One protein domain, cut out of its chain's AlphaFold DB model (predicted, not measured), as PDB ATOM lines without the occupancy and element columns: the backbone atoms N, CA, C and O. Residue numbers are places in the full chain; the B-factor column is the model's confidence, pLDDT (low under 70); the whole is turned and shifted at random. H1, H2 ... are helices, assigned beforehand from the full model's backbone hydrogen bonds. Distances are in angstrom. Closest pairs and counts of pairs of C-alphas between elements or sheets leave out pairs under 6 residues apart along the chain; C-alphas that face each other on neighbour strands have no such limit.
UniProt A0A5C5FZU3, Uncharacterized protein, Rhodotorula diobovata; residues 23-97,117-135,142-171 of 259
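AT A GLANCE: This is residues 23 to 97, 117 to 135 and 142 to 171 of the 259 residues of an uncharacterized protein of Rhodotorula diobovata (UniProt A0A5C5FZU3). Three long helices, H1, H2 and H4, lie side by side with H1 touching both others; short H3 and H5 sit at one end, and long H6 crosses that end, its residues 162 to 169 and the tail to 171 sticking out free. The printed part has 124 residues with six named helices, H1 to H6 in chain order, no named strand: all helix. It is only just loose, close to compact, with a radius of gyration of the C-alphas of 16.8 A and spans of 54 by 39 by 24 A.

HOW THE PARTS SIT: H1, residues 23 to 39, and H2, residues 44 to 61, form a hairpin at a shallow tilt of 13 degrees, closest at the C-alphas of Ala 33 and Met 54, 5.8 A. H4, residues 75 to 94, touches H1 the same way at 9 degrees, a shallow tilt, closest at the C-alphas of Ala 36 and Thr 93, 4.8 A. H5, residues 119 to 129, is the hub; it touches H4 residues 77 to 81 alone, H2 residues 57 to 61 alone, where the C-alphas of Leu 61 and Gly 119 are closest at 4.1 A, and H3, residues 64 to 71. H6, residues 142 to 169, touches H3 with residues 154 to 161 alone, opposite ways at a shallow tilt of 10 degrees, closest at the C-alphas of Phe 69 and Ala 154, 7.0 A. H2 and H4 are apart. Every O i to N i+4 pair is within hydrogen-bond range in H1, H2, H3, H5 and H6; in H4, 13 of 16.

IN THESE COORDINATES: H1 begins at C-alpha 23 (113.204, 0.892, 93.768) and is 24.1 A long; H2 is 25.7 A, H4 29.9 A. H6, 40.5 A, ends at C-alpha 169 (99.000, -15.479, 72.297).

THE WHOLE: The farthest C-alphas, Asp 43 and Glu 142, are 56.5 A apart. Residues 98 to 116 and 136 to 141 are not printed, with gaps of 21.3 A and 14.2 A between C-alphas. The links printed whole are tight. Mean pLDDT of the printed part is 81.1; 11 residues are under 70, among them 95 to 97 and 117 to 120.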
ATOM      1  N   ALA A  23     113.799   0.759  92.442       92.88
ATOM      2  CA  ALA A  23     113.204   0.892  93.768       92.88
ATOM      3  C   ALA A  23     112.513   2.254  93.936       92.88
ATOM      4  O   ALA A  23     111.402   2.299  94.460       92.88
ATOM      5  N   ASP A  24     113.116   3.329  93.419       94.00
ATOM      6  CA  ASP A  24     112.531   4.676  93.437       94.00
ATOM      7  C   ASP A  24     111.252   4.743  92.596       94.00
ATOM      8  O   ASP A  24     110.240   5.299  93.030       94.00
ATOM      9  N   TYR A  25     111.260   4.107  91.421       93.19
ATOM     10  CA  TYR A  25     110.083   3.994  90.560       93.19
ATOM     11  C   TYR A  25     108.927   3.250  91.248       93.19
ATOM     12  O   TYR A  25     107.800   3.750  91.292       93.19
ATOM     13  N   GLU A  26     109.190   2.081  91.844       93.44
ATOM     14  CA  GLU A  26     108.163   1.343  92.588       93.44
ATOM     15  C   GLU A  26     107.661   2.114  93.809       93.44
ATOM     16  O   GLU A  26     106.462   2.110  94.095       93.44
ATOM     17  N   GLN A  27     108.566   2.766  94.537       93.50
ATOM     18  CA  GLN A  27     108.213   3.540  95.718       93.50
ATOM     19  C   GLN A  27     107.341   4.742  95.347       93.50
ATOM     20  O   GLN A  27     106.345   4.993  96.022       93.50
ATOM     21  N   THR A  28     107.643   5.416  94.235       94.62
ATOM     22  CA  THR A  28     106.815   6.499  93.686       94.62
ATOM     23  C   THR A  28     105.416   5.988  93.360       94.62
ATOM     24  O   THR A  28     104.430   6.552  93.830       94.62
ATOM     25  N   ALA A  29     105.302   4.858  92.654       93.12
ATOM     26  CA  ALA A  29     104.004   4.255  92.348       93.12
ATOM     27  C   ALA A  29     103.203   3.904  93.615       93.12
ATOM     28  O   ALA A  29     101.992   4.136  93.678       93.12
ATOM     29  N   ARG A  30     103.866   3.364  94.646       93.25
ATOM     30  CA  ARG A  30     103.233   3.051  95.938       93.25
ATOM     31  C   ARG A  30     102.742   4.309  96.650       93.25
ATOM     32  O   ARG A  30     101.645   4.272  97.201       93.25
ATOM     33  N   LEU A  31     103.515   5.392  96.635       94.25
ATOM     34  CA  LEU A  31     103.107   6.668  97.222       94.25
ATOM     35  C   LEU A  31     101.887   7.243  96.505       94.25
ATOM     36  O   LEU A  31     100.912   7.554  97.180       94.25
ATOM     37  N   VAL A  32     101.877   7.249  95.169       92.19
ATOM     38  CA  VAL A  32     100.710   7.657  94.363       92.19
ATOM     39  C   VAL A  32      99.471   6.838  94.734       92.19
ATOM     40  O   VAL A  32      98.407   7.391  94.998       92.19
ATOM     41  N   ALA A  33      99.594   5.512  94.830       90.94
ATOM     42  CA  ALA A  33      98.477   4.657  95.231       90.94
ATOM     43  C   ALA A  33      97.977   4.970  96.655       90.94
ATOM     44  O   ALA A  33      96.770   5.004  96.895       90.94
ATOM     45  N   GLN A  34      98.883   5.233  97.603       91.81
ATOM     46  CA  GLN A  34      98.525   5.607  98.974       91.81
ATOM     47  C   GLN A  34      97.887   6.998  99.056       91.81
ATOM     48  O   GLN A  34      96.907   7.176  99.782       91.81
ATOM     49  N   HIS A  35      98.430   7.981  98.339       90.88
ATOM     50  CA  HIS A  35      97.900   9.342  98.252       90.88
ATOM     51  C   HIS A  35      96.503   9.328  97.668       90.88
ATOM     52  O   HIS A  35      95.571   9.840  98.295       90.88
ATOM     53  N   ALA A  36      96.349   8.625  96.544       87.06
ATOM     54  CA  ALA A  36      95.066   8.304  95.975       87.06
ATOM     55  C   ALA A  36      94.170   7.755  97.090       87.06
ATOM     56  O   ALA A  36      93.199   8.428  97.440       87.06
ATOM     57  N   GLU A  37      94.477   6.604  97.698       87.31
ATOM     58  CA  GLU A  37      93.654   5.968  98.744       87.31
ATOM     59  C   GLU A  37      93.214   6.915  99.867       87.31
ATOM     60  O   GLU A  37      92.028   6.923 100.201       87.31
ATOM     61  N   ARG A  38      94.114   7.753 100.393       87.50
ATOM     62  CA  ARG A  38      93.801   8.744 101.439       87.50
ATOM     63  C   ARG A  38      92.856   9.844 100.955       87.50
ATOM     64  O   ARG A  38      92.006  10.292 101.721       87.50
ATOM     65  N   ALA A  39      92.979  10.267  99.698       84.94
ATOM     66  CA  ALA A  39      92.108  11.278  99.105       84.94
ATOM     67  C   ALA A  39      90.665  10.781  98.894       84.94
ATOM     68  O   ALA A  39      89.744  11.596  98.806       84.94
ATOM     69  N   ALA A  40      90.424   9.461  98.856       78.31
ATOM     70  CA  ALA A  40      89.062   8.940  98.741       78.31
ATOM     71  C   ALA A  40      88.262   9.167 100.026       78.31
ATOM     72  O   ALA A  40      88.397   8.455 101.023       78.31
ATOM     73  N   ARG A  41      87.332  10.115  99.955       73.56
ATOM     74  CA  ARG A  41      86.286  10.315 100.958       73.56
ATOM     75  C   ARG A  41      85.012   9.594 100.510       73.56
ATOM     76  O   ARG A  41      84.669   9.627  99.330       73.56
ATOM     77  N   GLY A  42      84.291   8.966 101.441       68.38
ATOM     78  CA  GLY A  42      82.947   8.430 101.186       68.38
ATOM     79  C   GLY A  42      82.763   6.940 101.480       68.38
ATOM     80  O   GLY A  42      83.389   6.387 102.377       68.38
ATOM     81  N   ASP A  43      81.838   6.326 100.738       76.88
ATOM     82  CA  ASP A  43      81.316   4.969 100.935       76.88
ATOM     83  C   ASP A  43      82.410   3.882 100.946       76.88
ATOM     84  O   ASP A  43      83.256   3.796 100.048       76.88
ATOM     85  N   ARG A  44      82.334   3.000 101.949       82.81
ATOM     86  CA  ARG A  44      83.222   1.853 102.158       82.81
ATOM     87  C   ARG A  44      83.283   0.932 100.935       82.81
ATOM     88  O   ARG A  44      84.360   0.420 100.631       82.81
ATOM     89  N   ALA A  45      82.173   0.748 100.214       77.12
ATOM     90  CA  ALA A  45      82.146  -0.083  99.009       77.12
ATOM     91  C   ALA A  45      83.044   0.491  97.896       77.12
ATOM     92  O   ALA A  45      83.852  -0.231  97.309       77.12
ATOM     93  N   ARG A  46      82.984   1.811  97.670       74.62
ATOM     94  CA  ARG A  46      83.830   2.506  96.680       74.62
ATOM     95  C   ARG A  46      85.303   2.506  97.080       74.62
ATOM     96  O   ARG A  46      86.174   2.339  96.230       74.62
ATOM     97  N   GLN A  47      85.593   2.646  98.374       81.88
ATOM     98  CA  GLN A  47      86.965   2.535  98.877       81.88
ATOM     99  C   GLN A  47      87.556   1.141  98.626       81.88
ATOM    100  O   GLN A  47      88.719   1.030  98.240       81.88
ATOM    101  N   GLN A  48      86.770   0.076  98.806       84.00
ATOM    102  CA  GLN A  48      87.226  -1.290  98.546       84.00
ATOM    103  C   GLN A  48      87.492  -1.539  97.055       84.00
ATOM    104  O   GLN A  48      88.534  -2.101  96.712       84.00
ATOM    105  N   GLU A  49      86.599  -1.086  96.174       81.06
ATOM    106  CA  GLU A  49      86.798  -1.156  94.720       81.06
ATOM    107  C   GLU A  49      88.078  -0.421  94.299       81.06
ATOM    108  O   GLU A  49      88.905  -0.956  93.556       81.06
ATOM    109  N   ARG A  50      88.306   0.767  94.862       80.12
ATOM    110  CA  ARG A  50      89.500   1.569  94.591       80.12
ATOM    111  C   ARG A  50      90.788   0.903  95.058       80.12
ATOM    112  O   ARG A  50      91.745   0.859  94.291       80.12
ATOM    113  N   ARG A  51      90.810   0.328  96.262       85.88
ATOM    114  CA  ARG A  51      91.956  -0.457  96.757       85.88
ATOM    115  C   ARG A  51      92.278  -1.630  95.837       85.88
ATOM    116  O   ARG A  51      93.440  -1.853  95.496       85.88
ATOM    117  N   ALA A  52      91.255  -2.364  95.395       85.81
ATOM    118  CA  ALA A  52      91.435  -3.469  94.456       85.81
ATOM    119  C   ALA A  52      92.026  -2.980  93.121       85.81
ATOM    120  O   ALA A  52      92.927  -3.616  92.564       85.81
ATOM    121  N   TYR A  53      91.567  -1.825  92.640       83.06
ATOM    122  CA  TYR A  53      92.064  -1.205  91.420       83.06
ATOM    123  C   TYR A  53      93.519  -0.721  91.542       83.06
ATOM    124  O   TYR A  53      94.349  -1.088  90.710       83.06
ATOM    125  N   MET A  54      93.865   0.003  92.612       87.38
ATOM    126  CA  MET A  54      95.237   0.449  92.901       87.38
ATOM    127  C   MET A  54      96.197  -0.734  93.049       87.38
ATOM    128  O   MET A  54      97.275  -0.742  92.460       87.38
ATOM    129  N   THR A  55      95.773  -1.795  93.739       88.25
ATOM    130  CA  THR A  55      96.558  -3.034  93.863       88.25
ATOM    131  C   THR A  55      96.816  -3.672  92.497       88.25
ATOM    132  O   THR A  55      97.932  -4.106  92.198       88.25
ATOM    133  N   LYS A  56      95.796  -3.723  91.630       86.38
ATOM    134  CA  LYS A  56      95.935  -4.245  90.264       86.38
ATOM    135  C   LYS A  56      96.886  -3.385  89.427       86.38
ATOM    136  O   LYS A  56      97.684  -3.955  88.681       86.38
ATOM    137  N   TRP A  57      96.809  -2.061  89.554       85.00
ATOM    138  CA  TRP A  57      97.684  -1.110  88.867       85.00
ATOM    139  C   TRP A  57      99.144  -1.269  89.305       85.00
ATOM    140  O   TRP A  57      99.999  -1.531  88.458       85.00
ATOM    141  N   LEU A  58      99.410  -1.278  90.617       89.56
ATOM    142  CA  LEU A  58     100.738  -1.534  91.185       89.56
ATOM    143  C   LEU A  58     101.319  -2.868  90.714       89.56
ATOM    144  O   LEU A  58     102.448  -2.922  90.239       89.56
ATOM    145  N   ARG A  59     100.531  -3.950  90.748       87.56
ATOM    146  CA  ARG A  59     100.971  -5.259  90.233       87.56
ATOM    147  C   ARG A  59     101.294  -5.215  88.737       87.56
ATOM    148  O   ARG A  59     102.122  -5.986  88.263       87.56
ATOM    149  N   GLY A  60     100.606  -4.364  87.979       83.75
ATOM    150  CA  GLY A  60     100.886  -4.125  86.568       83.75
ATOM    151  C   GLY A  60     102.209  -3.392  86.341       83.75
ATOM    152  O   GLY A  60     102.900  -3.721  85.378       83.75
ATOM    153  N   LEU A  61     102.549  -2.443  87.216       83.88
ATOM    154  CA  LEU A  61     103.804  -1.688  87.193       83.88
ATOM    155  C   LEU A  61     104.993  -2.538  87.641       83.88
ATOM    156  O   LEU A  61     106.006  -2.557  86.957       83.88
ATOM    157  N   SER A  62     104.842  -3.319  88.711       85.25
ATOM    158  CA  SER A  62     105.902  -4.162  89.282       85.25
ATOM    159  C   SER A  62     106.150  -5.482  88.537       85.25
ATOM    160  O   SER A  62     106.743  -6.414  89.082       85.25
ATOM    161  N   LYS A  63     105.688  -5.627  87.288       82.62
ATOM    162  CA  LYS A  63     105.985  -6.837  86.504       82.62
ATOM    163  C   LYS A  63     107.477  -6.898  86.171       82.62
ATOM    164  O   LYS A  63     108.068  -5.899  85.778       82.62
ATOM    165  N   GLY A  64     108.066  -8.095  86.217       79.00
ATOM    166  CA  GLY A  64     109.494  -8.290  85.921       79.00
ATOM    167  C   GLY A  64     109.935  -7.785  84.538       79.00
ATOM    168  O   GLY A  64     111.058  -7.310  84.390       79.00
ATOM    169  N   SER A  65     109.043  -7.806  83.541       77.75
ATOM    170  CA  SER A  65     109.306  -7.218  82.220       77.75
ATOM    171  C   SER A  65     109.383  -5.687  82.237       77.75
ATOM    172  O   SER A  65     110.160  -5.103  81.492       77.75
ATOM    173  N   CYS A  66     108.631  -5.027  83.120       83.06
ATOM    174  CA  CYS A  66     108.715  -3.578  83.309       83.06
ATOM    175  C   CYS A  66     110.040  -3.194  83.975       83.06
ATOM    176  O   CYS A  66     110.669  -2.229  83.553       83.06
ATOM    177  N   ARG A  67     110.504  -4.003  84.940       89.25
ATOM    178  CA  ARG A  67     111.799  -3.804  85.598       89.25
ATOM    179  C   ARG A  67     112.962  -3.838  84.615       89.25
ATOM    180  O   ARG A  67     113.734  -2.890  84.561       89.25
ATOM    181  N   ARG A  68     113.074  -4.916  83.830       83.75
ATOM    182  CA  ARG A  68     114.166  -5.055  82.853       83.75
ATOM    183  C   ARG A  68     114.159  -3.905  81.854       83.75
ATOM    184  O   ARG A  68     115.202  -3.320  81.612       83.75
ATOM    185  N   PHE A  69     112.987  -3.556  81.320       81.12
ATOM    186  CA  PHE A  69     112.875  -2.417  80.412       81.12
ATOM    187  C   PHE A  69     113.352  -1.115  81.066       81.12
ATOM    188  O   PHE A  69     114.149  -0.397  80.474       81.12
ATOM    189  N   PHE A  70     112.925  -0.847  82.303       86.81
ATOM    190  CA  PHE A  70     113.345   0.335  83.053       86.81
ATOM    191  C   PHE A  70     114.855   0.395  83.282       86.81
ATOM    192  O   PHE A  70     115.455   1.447  83.089       86.81
ATOM    193  N   GLU A  71     115.483  -0.723  83.639       89.12
ATOM    194  CA  GLU A  71     116.935  -0.804  83.840       89.12
ATOM    195  C   GLU A  71     117.729  -0.554  82.542       89.12
ATOM    196  O   GLU A  71     118.853  -0.059  82.612       89.12
ATOM    197  N   PHE A  72     117.148  -0.821  81.366       84.19
ATOM    198  CA  PHE A  72     117.758  -0.487  80.073       84.19
ATOM    199  C   PHE A  72     117.568   0.977  79.652       84.19
ATOM    200  O   PHE A  72     118.150   1.391  78.647       84.19
ATOM    201  N   MET A  73     116.778   1.766  80.387       83.38
ATOM    202  CA  MET A  73     116.535   3.162  80.038       83.38
ATOM    203  C   MET A  73     117.690   4.107  80.431       83.38
ATOM    204  O   MET A  73     118.207   4.003  81.552       83.38
ATOM    205  N   PRO A  74     118.059   5.087  79.573       83.00
ATOM    206  CA  PRO A  74     118.902   6.209  79.949       83.00
ATOM    207  C   PRO A  74     118.350   6.913  81.184       83.00
ATOM    208  O   PRO A  74     117.140   6.926  81.438       83.00
ATOM    209  N   ALA A  75     119.244   7.533  81.948       87.06
ATOM    210  CA  ALA A  75     118.890   8.232  83.181       87.06
ATOM    211  C   ALA A  75     117.811   9.312  82.963       87.06
ATOM    212  O   ALA A  75     116.890   9.421  83.772       87.06
ATOM    213  N   SER A  76     117.880  10.053  81.851       82.88
ATOM    214  CA  SER A  76     116.883  11.063  81.470       82.88
ATOM    215  C   SER A  76     115.476  10.475  81.336       82.88
ATOM    216  O   SER A  76     114.525  11.027  81.875       82.88
ATOM    217  N   PHE A  77     115.327   9.311  80.707       81.12
ATOM    218  CA  PHE A  77     114.016   8.683  80.535       81.12
ATOM    219  C   PHE A  77     113.539   7.926  81.758       81.12
ATOM    220  O   PHE A  77     112.338   7.869  81.996       81.12
ATOM    221  N   ARG A  78     114.452   7.380  82.567       89.94
ATOM    222  CA  ARG A  78     114.085   6.871  83.894       89.94
ATOM    223  C   ARG A  78     113.473   7.979  84.741       89.94
ATOM    224  O   ARG A  78     112.453   7.740  85.381       89.94
ATOM    225  N   ARG A  79     114.036   9.191  84.673       91.19
ATOM    226  CA  ARG A  79     113.449  10.384  85.295       91.19
ATOM    227  C   ARG A  79     112.061  10.676  84.728       91.19
ATOM    228  O   ARG A  79     111.115  10.700  85.506       91.19
ATOM    229  N   CYS A  80     111.915  10.764  83.402       85.69
ATOM    230  CA  CYS A  80     110.606  10.972  82.768       85.69
ATOM    231  C   CYS A  80     109.580   9.899  83.169       85.69
ATOM    232  O   CYS A  80     108.427  10.215  83.422       85.69
ATOM    233  N   ALA A  81     109.974   8.628  83.267       88.00
ATOM    234  CA  ALA A  81     109.077   7.547  83.668       88.00
ATOM    235  C   ALA A  81     108.603   7.697  85.124       88.00
ATOM    236  O   ALA A  81     107.424   7.481  85.404       88.00
ATOM    237  N   ILE A  82     109.497   8.085  86.043       93.00
ATOM    238  CA  ILE A  82     109.150   8.377  87.444       93.00
ATOM    239  C   ILE A  82     108.225   9.599  87.522       93.00
ATOM    240  O   ILE A  82     107.192   9.537  88.188       93.00
ATOM    241  N   GLU A  83     108.545  10.676  86.806       89.69
ATOM    242  CA  GLU A  83     107.722  11.890  86.736       89.69
ATOM    243  C   GLU A  83     106.340  11.610  86.137       89.69
ATOM    244  O   GLU A  83     105.334  12.071  86.670       89.69
ATOM    245  N   THR A  84     106.259  10.782  85.095       87.38
ATOM    246  CA  THR A  84     104.990  10.333  84.513       87.38
ATOM    247  C   THR A  84     104.157   9.571  85.540       87.38
ATOM    248  O   THR A  84     102.960   9.826  85.650       87.38
ATOM    249  N   VAL A  85     104.761   8.675  86.336       91.31
ATOM    250  CA  VAL A  85     104.056   8.000  87.441       91.31
ATOM    251  C   VAL A  85     103.583   9.007  88.488       91.31
ATOM    252  O   VAL A  85     102.433   8.923  88.910       91.31
ATOM    253  N   ARG A  86     104.419   9.978  88.868       91.25
ATOM    254  CA  ARG A  86     104.051  11.057  89.800       91.25
ATOM    255  C   ARG A  86     102.892  11.902  89.268       91.25
ATOM    256  O   ARG A  86     101.986  12.214  90.029       91.25
ATOM    257  N   GLY A  87     102.844  12.178  87.965       86.56
ATOM    258  CA  GLY A  87     101.740  12.894  87.316       86.56
ATOM    259  C   GLY A  87     100.384  12.180  87.402       86.56
ATOM    260  O   GLY A  87      99.339  12.814  87.259       86.56
ATOM    261  N   TYR A  88     100.365  10.871  87.692       85.94
ATOM    262  CA  TYR A  88      99.118  10.171  88.009       85.94
ATOM    263  C   TYR A  88      98.561  10.522  89.393       85.94
ATOM    264  O   TYR A  88      97.389  10.226  89.620       85.94
ATOM    265  N   ASP A  89      99.323  11.149  90.298       90.06
ATOM    266  CA  ASP A  89      98.817  11.539  91.623       90.06
ATOM    267  C   ASP A  89      97.640  12.511  91.494       90.06
ATOM    268  O   ASP A  89      96.545  12.231  91.982       90.06
ATOM    269  N   ASP A  90      97.802  13.586  90.719       84.62
ATOM    270  CA  ASP A  90      96.743  14.574  90.472       84.62
ATOM    271  C   ASP A  90      95.513  13.947  89.802       84.62
ATOM    272  O   ASP A  90      94.368  14.197  90.192       84.62
ATOM    273  N   LEU A  91      95.730  13.074  88.813       81.31
ATOM    274  CA  LEU A  91      94.647  12.386  88.108       81.31
ATOM    275  C   LEU A  91      93.868  11.442  89.036       81.31
ATOM    276  O   LEU A  91      92.640  11.368  88.974       81.31
ATOM    277  N   LEU A  92      94.568  10.698  89.895       82.81
ATOM    278  CA  LEU A  92      93.965   9.683  90.760       82.81
ATOM    279  C   LEU A  92      93.352  10.260  92.035       82.81
ATOM    280  O   LEU A  92      92.423   9.655  92.589       82.81
ATOM    281  N   THR A  93      93.843  11.404  92.504       84.44
ATOM    282  CA  THR A  93      93.294  12.123  93.659       84.44
ATOM    283  C   THR A  93      92.063  12.952  93.278       84.44
ATOM    284  O   THR A  93      91.082  12.934  94.025       84.44
ATOM    285  N   SER A  94      92.044  13.588  92.098       78.81
ATOM    286  CA  SER A  94      90.902  14.384  91.588       78.81
ATOM    287  C   SER A  94      89.714  13.553  91.087       78.81
ATOM    288  O   SER A  94      88.607  14.064  90.922       78.81
ATOM    289  N   TRP A  95      89.902  12.246  90.916       68.56
ATOM    290  CA  TRP A  95      88.907  11.300  90.406       68.56
ATOM    291  C   TRP A  95      87.555  11.274  91.153       68.56
ATOM    292  O   TRP A  95      86.564  10.739  90.652       68.56
ATOM    293  N   HIS A  96      87.502  11.838  92.359       61.03
ATOM    294  CA  HIS A  96      86.328  11.826  93.225       61.03
ATOM    295  C   HIS A  96      85.430  13.061  93.143       61.03
ATOM    296  O   HIS A  96      84.411  13.063  93.840       61.03
ATOM    297  N   GLU A  97      85.725  14.064  92.309       56.66
ATOM    298  CA  GLU A  97      84.717  15.093  92.054       56.66
ATOM    299  C   GLU A  97      83.504  14.434  91.382       56.66
ATOM    300  O   GLU A  97      83.633  13.872  90.288       56.66
ATOM    301  N   PRO A 117      96.802   2.885  82.148       60.53
ATOM    302  CA  PRO A 117      97.774   2.197  81.335       60.53
ATOM    303  C   PRO A 117      98.536   1.235  82.238       60.53
ATOM    304  O   PRO A 117      99.042   1.596  83.303       60.53
ATOM    305  N   SER A 118      98.569  -0.038  81.836       67.69
ATOM    306  CA  SER A 118      99.459  -0.995  82.487       67.69
ATOM    307  C   SER A 118     100.875  -0.415  82.484       67.69
ATOM    308  O   SER A 118     101.206   0.328  81.561       67.69
ATOM    309  N   GLY A 119     101.725  -0.774  83.448       63.34
ATOM    310  CA  GLY A 119     103.104  -0.269  83.464       63.34
ATOM    311  C   GLY A 119     103.819  -0.424  82.128       63.34
ATOM    312  O   GLY A 119     104.488   0.490  81.674       63.34
ATOM    313  N   TRP A 120     103.541  -1.515  81.414       64.81
ATOM    314  CA  TRP A 120     104.003  -1.717  80.046       64.81
ATOM    315  C   TRP A 120     103.559  -0.625  79.060       64.81
ATOM    316  O   TRP A 120     104.351  -0.202  78.238       64.81
ATOM    317  N   VAL A 121     102.312  -0.156  79.121       72.94
ATOM    318  CA  VAL A 121     101.798   0.902  78.233       72.94
ATOM    319  C   VAL A 121     102.461   2.243  78.533       72.94
ATOM    320  O   VAL A 121     102.789   2.955  77.595       72.94
ATOM    321  N   LEU A 122     102.705   2.567  79.807       69.88
ATOM    322  CA  LEU A 122     103.443   3.780  80.181       69.88
ATOM    323  C   LEU A 122     104.873   3.750  79.654       69.88
ATOM    324  O   LEU A 122     105.331   4.685  79.009       69.88
ATOM    325  N   LEU A 123     105.544   2.626  79.876       67.06
ATOM    326  CA  LEU A 123     106.910   2.415  79.426       67.06
ATOM    327  C   LEU A 123     107.013   2.414  77.894       67.06
ATOM    328  O   LEU A 123     107.939   2.996  77.342       67.06
ATOM    329  N   MET A 124     106.031   1.834  77.202       72.00
ATOM    330  CA  MET A 124     105.954   1.873  75.742       72.00
ATOM    331  C   MET A 124     105.628   3.266  75.202       72.00
ATOM    332  O   MET A 124     106.135   3.622  74.147       72.00
ATOM    333  N   ALA A 125     104.808   4.060  75.897       74.19
ATOM    334  CA  ALA A 125     104.542   5.440  75.503       74.19
ATOM    335  C   ALA A 125     105.820   6.285  75.563       74.19
ATOM    336  O   ALA A 125     106.062   7.077  74.656       74.19
ATOM    337  N   GLU A 126     106.669   6.066  76.573       72.19
ATOM    338  CA  GLU A 126     107.982   6.715  76.614       72.19
ATOM    339  C   GLU A 126     108.959   6.150  75.585       72.19
ATOM    340  O   GLU A 126     109.687   6.911  74.954       72.19
ATOM    341  N   TYR A 127     108.924   4.843  75.328       73.25
ATOM    342  CA  TYR A 127     109.700   4.247  74.242       73.25
ATOM    343  C   TYR A 127     109.332   4.814  72.863       73.25
ATOM    344  O   TYR A 127     110.207   5.020  72.029       73.25
ATOM    345  N   GLU A 128     108.051   5.078  72.592       78.00
ATOM    346  CA  GLU A 128     107.642   5.695  71.324       78.00
ATOM    347  C   GLU A 128     108.275   7.081  71.149       78.00
ATOM    348  O   GLU A 128     108.723   7.392  70.046       78.00
ATOM    349  N   LYS A 129     108.433   7.861  72.229       73.12
ATOM    350  CA  LYS A 129     109.167   9.138  72.171       73.12
ATOM    351  C   LYS A 129     110.647   8.945  71.820       73.12
ATOM    352  O   LYS A 129     111.228   9.800  71.168       73.12
ATOM    353  N   TRP A 130     111.259   7.807  72.158       69.38
ATOM    354  CA  TRP A 130     112.649   7.510  71.765       69.38
ATOM    355  C   TRP A 130     112.827   7.190  70.288       69.38
ATOM    356  O   TRP A 130     113.961   7.098  69.805       69.38
ATOM    357  N   LYS A 131     111.743   6.926  69.555       72.19
ATOM    358  CA  LYS A 131     111.869   6.731  68.110       72.19
ATOM    359  C   LYS A 131     112.240   8.029  67.404       72.19
ATOM    360  O   LYS A 131     112.786   7.961  66.301       72.19
ATOM    361  N   GLU A 132     111.991   9.171  68.033       76.94
ATOM    362  CA  GLU A 132     112.439  10.450  67.514       76.94
ATOM    363  C   GLU A 132     113.981  10.502  67.511       76.94
ATOM    364  O   GLU A 132     114.638   9.967  68.416       76.94
ATOM    365  N   PRO A 133     114.592  11.035  66.437       72.88
ATOM    366  CA  PRO A 133     116.034  11.238  66.391       72.88
ATOM    367  C   PRO A 133     116.473  12.121  67.561       72.88
ATOM    368  O   PRO A 133     115.721  12.980  68.017       72.88
ATOM    369  N   TYR A 134     117.681  11.872  68.071       71.56
ATOM    370  CA  TYR A 134     118.216  12.685  69.159       71.56
ATOM    371  C   TYR A 134     118.319  14.141  68.688       71.56
ATOM    372  O   TYR A 134     118.744  14.341  67.547       71.56
ATOM    373  N   PRO A 135     117.928  15.134  69.506       73.50
ATOM    374  CA  PRO A 135     118.067  16.533  69.123       73.50
ATOM    375  C   PRO A 135     119.541  16.826  68.815       73.50
ATOM    376  O   PRO A 135     120.426  16.483  69.605       73.50
ATOM    377  N   GLU A 142     130.273  11.454  72.216       86.94
ATOM    378  CA  GLU A 142     130.218  10.344  73.172       86.94
ATOM    379  C   GLU A 142     128.807  10.129  73.728       86.94
ATOM    380  O   GLU A 142     128.286   9.016  73.674       86.94
ATOM    381  N   GLU A 143     128.147  11.194  74.182       83.50
ATOM    382  CA  GLU A 143     126.769  11.135  74.681       83.50
ATOM    383  C   GLU A 143     125.783  10.717  73.577       83.50
ATOM    384  O   GLU A 143     124.844   9.960  73.833       83.50
ATOM    385  N   LYS A 144     126.018  11.150  72.326       84.12
ATOM    386  CA  LYS A 144     125.227  10.704  71.169       84.12
ATOM    387  C   LYS A 144     125.401   9.203  70.920       84.12
ATOM    388  O   LYS A 144     124.407   8.494  70.760       84.12
ATOM    389  N   ALA A 145     126.637   8.700  70.942       86.25
ATOM    390  CA  ALA A 145     126.920   7.274  70.775       86.25
ATOM    391  C   ALA A 145     126.333   6.425  71.917       86.25
ATOM    392  O   ALA A 145     125.787   5.341  71.681       86.25
ATOM    393  N   GLU A 146     126.397   6.918  73.156       84.62
ATOM    394  CA  GLU A 146     125.782   6.258  74.304       84.62
ATOM    395  C   GLU A 146     124.254   6.202  74.167       84.62
ATOM    396  O   GLU A 146     123.665   5.130  74.352       84.62
ATOM    397  N   TYR A 147     123.616   7.310  73.778       82.12
ATOM    398  CA  TYR A 147     122.177   7.351  73.526       82.12
ATOM    399  C   TYR A 147     121.759   6.362  72.434       82.12
ATOM    400  O   TYR A 147     120.842   5.567  72.644       82.12
ATOM    401  N   GLU A 148     122.441   6.354  71.287       84.06
ATOM    402  CA  GLU A 148     122.136   5.437  70.183       84.06
ATOM    403  C   GLU A 148     122.306   3.966  70.596       84.06
ATOM    404  O   GLU A 148     121.454   3.127  70.288       84.06
ATOM    405  N   SER A 149     123.344   3.652  71.377       84.31
ATOM    406  CA  SER A 149     123.562   2.319  71.951       84.31
ATOM    407  C   SER A 149     122.449   1.903  72.920       84.31
ATOM    408  O   SER A 149     121.979   0.758  72.902       84.31
ATOM    409  N   GLN A 150     121.999   2.812  73.787       77.88
ATOM    410  CA  GLN A 150     120.895   2.552  74.716       77.88
ATOM    411  C   GLN A 150     119.563   2.400  73.965       77.88
ATOM    412  O   GLN A 150     118.808   1.462  74.234       77.88
ATOM    413  N   ARG A 151     119.323   3.230  72.945       80.12
ATOM    414  CA  ARG A 151     118.168   3.137  72.046       80.12
ATOM    415  C   ARG A 151     118.121   1.800  71.310       80.12
ATOM    416  O   ARG A 151     117.071   1.159  71.296       80.12
ATOM    417  N   ALA A 152     119.242   1.339  70.755       81.50
ATOM    418  CA  ALA A 152     119.324   0.047  70.073       81.50
ATOM    419  C   ALA A 152     119.024  -1.129  71.022       81.50
ATOM    420  O   ALA A 152     118.260  -2.032  70.671       81.50
ATOM    421  N   ARG A 153     119.562  -1.098  72.251       77.88
ATOM    422  CA  ARG A 153     119.292  -2.121  73.280       77.88
ATOM    423  C   ARG A 153     117.826  -2.141  73.712       77.88
ATOM    424  O   ARG A 153     117.232  -3.217  73.789       77.88
ATOM    425  N   ALA A 154     117.228  -0.974  73.947       72.88
ATOM    426  CA  ALA A 154     115.812  -0.871  74.289       72.88
ATOM    427  C   ALA A 154     114.917  -1.370  73.148       72.88
ATOM    428  O   ALA A 154     113.974  -2.118  73.399       72.88
ATOM    429  N   ALA A 155     115.249  -1.034  71.897       76.88
ATOM    430  CA  ALA A 155     114.525  -1.523  70.731       76.88
ATOM    431  C   ALA A 155     114.570  -3.049  70.627       76.88
ATOM    432  O   ALA A 155     113.521  -3.686  70.520       76.88
ATOM    433  N   ALA A 156     115.759  -3.646  70.739       77.88
ATOM    434  CA  ALA A 156     115.920  -5.097  70.728       77.88
ATOM    435  C   ALA A 156     115.102  -5.775  71.841       77.88
ATOM    436  O   ALA A 156     114.429  -6.777  71.597       77.88
ATOM    437  N   TYR A 157     115.090  -5.197  73.046       74.38
ATOM    438  CA  TYR A 157     114.286  -5.705  74.156       74.38
ATOM    439  C   TYR A 157     112.779  -5.612  73.879       74.38
ATOM    440  O   TYR A 157     112.050  -6.579  74.095       74.38
ATOM    441  N   VAL A 158     112.297  -4.472  73.377       74.56
ATOM    442  CA  VAL A 158     110.882  -4.278  73.026       74.56
ATOM    443  C   VAL A 158     110.449  -5.279  71.959       74.56
ATOM    444  O   VAL A 158     109.405  -5.912  72.115       74.56
ATOM    445  N   HIS A 159     111.263  -5.476  70.920       77.31
ATOM    446  CA  HIS A 159     111.023  -6.496  69.902       77.31
ATOM    447  C   HIS A 159     110.936  -7.897  70.519       77.31
ATOM    448  O   HIS A 159     109.952  -8.596  70.279       77.31
ATOM    449  N   ALA A 160     111.878  -8.270  71.391       74.06
ATOM    450  CA  ALA A 160     111.857  -9.561  72.075       74.06
ATOM    451  C   ALA A 160     110.592  -9.762  72.934       74.06
ATOM    452  O   ALA A 160     109.991 -10.834  72.901       74.06
ATOM    453  N   VAL A 161     110.133  -8.734  73.658       72.44
ATOM    454  CA  VAL A 161     108.894  -8.816  74.455       72.44
ATOM    455  C   VAL A 161     107.652  -8.900  73.569       72.44
ATOM    456  O   VAL A 161     106.695  -9.601  73.911       72.44
ATOM    457  N   ILE A 162     107.628  -8.189  72.439       76.19
ATOM    458  CA  ILE A 162     106.534  -8.294  71.467       76.19
ATOM    459  C   ILE A 162     106.474  -9.720  70.916       76.19
ATOM    460  O   ILE A 162     105.391 -10.305  70.905       76.19
ATOM    461  N   GLU A 163     107.611 -10.296  70.526       77.06
ATOM    462  CA  GLU A 163     107.695 -11.679  70.052       77.06
ATOM    463  C   GLU A 163     107.259 -12.684  71.120       77.06
ATOM    464  O   GLU A 163     106.454 -13.570  70.836       77.06
ATOM    465  N   GLU A 164     107.729 -12.538  72.362       75.12
ATOM    466  CA  GLU A 164     107.339 -13.399  73.483       75.12
ATOM    467  C   GLU A 164     105.823 -13.353  73.712       75.12
ATOM    468  O   GLU A 164     105.164 -14.391  73.758       75.12
ATOM    469  N   ARG A 165     105.225 -12.156  73.738       72.56
ATOM    470  CA  ARG A 165     103.768 -11.999  73.874       72.56
ATOM    471  C   ARG A 165     102.994 -12.538  72.677       72.56
ATOM    472  O   ARG A 165     101.869 -13.012  72.843       72.56
ATOM    473  N   GLN A 166     103.541 -12.435  71.469       77.94
ATOM    474  CA  GLN A 166     102.944 -13.047  70.284       77.94
ATOM    475  C   GLN A 166     102.989 -14.575  70.375       77.94
ATOM    476  O   GLN A 166     101.982 -15.212  70.071       77.94
ATOM    477  N   ARG A 167     104.088 -15.156  70.878       76.31
ATOM    478  CA  ARG A 167     104.196 -16.598  71.158       76.31
ATOM    479  C   ARG A 167     103.200 -17.049  72.225       76.31
ATOM    480  O   ARG A 167     102.500 -18.028  72.008       76.31
ATOM    481  N   GLU A 168     103.067 -16.314  73.330       74.12
ATOM    482  CA  GLU A 168     102.066 -16.611  74.368       74.12
ATOM    483  C   GLU A 168     100.632 -16.584  73.810       74.12
ATOM    484  O   GLU A 168      99.817 -17.451  74.129       74.12
ATOM    485  N   ARG A 169     100.318 -15.607  72.947       77.38
ATOM    486  CA  ARG A 169      99.000 -15.479  72.297       77.38
ATOM    487  C   ARG A 169      98.731 -16.549  71.249       77.38
ATOM    488  O   ARG A 169      97.577 -16.937  71.087       77.38
ATOM    489  N   ALA A 170      99.764 -17.013  70.551       78.31
ATOM    490  CA  ALA A 170      99.657 -18.131  69.619       78.31
ATOM    491  C   ALA A 170      99.316 -19.456  70.334       78.31
ATOM    492  O   ALA A 170      98.978 -20.439  69.676       78.31
ATOM    493  N   GLY A 171      99.346 -19.469  71.675       70.19
ATOM    494  CA  GLY A 171      99.173 -20.661  72.490       70.19
ATOM    495  C   GLY A 171     100.406 -21.564  72.411       70.19
ATOM    496  O   GLY A 171     101.362 -21.261  71.693       70.19
TER     497      GLY A 171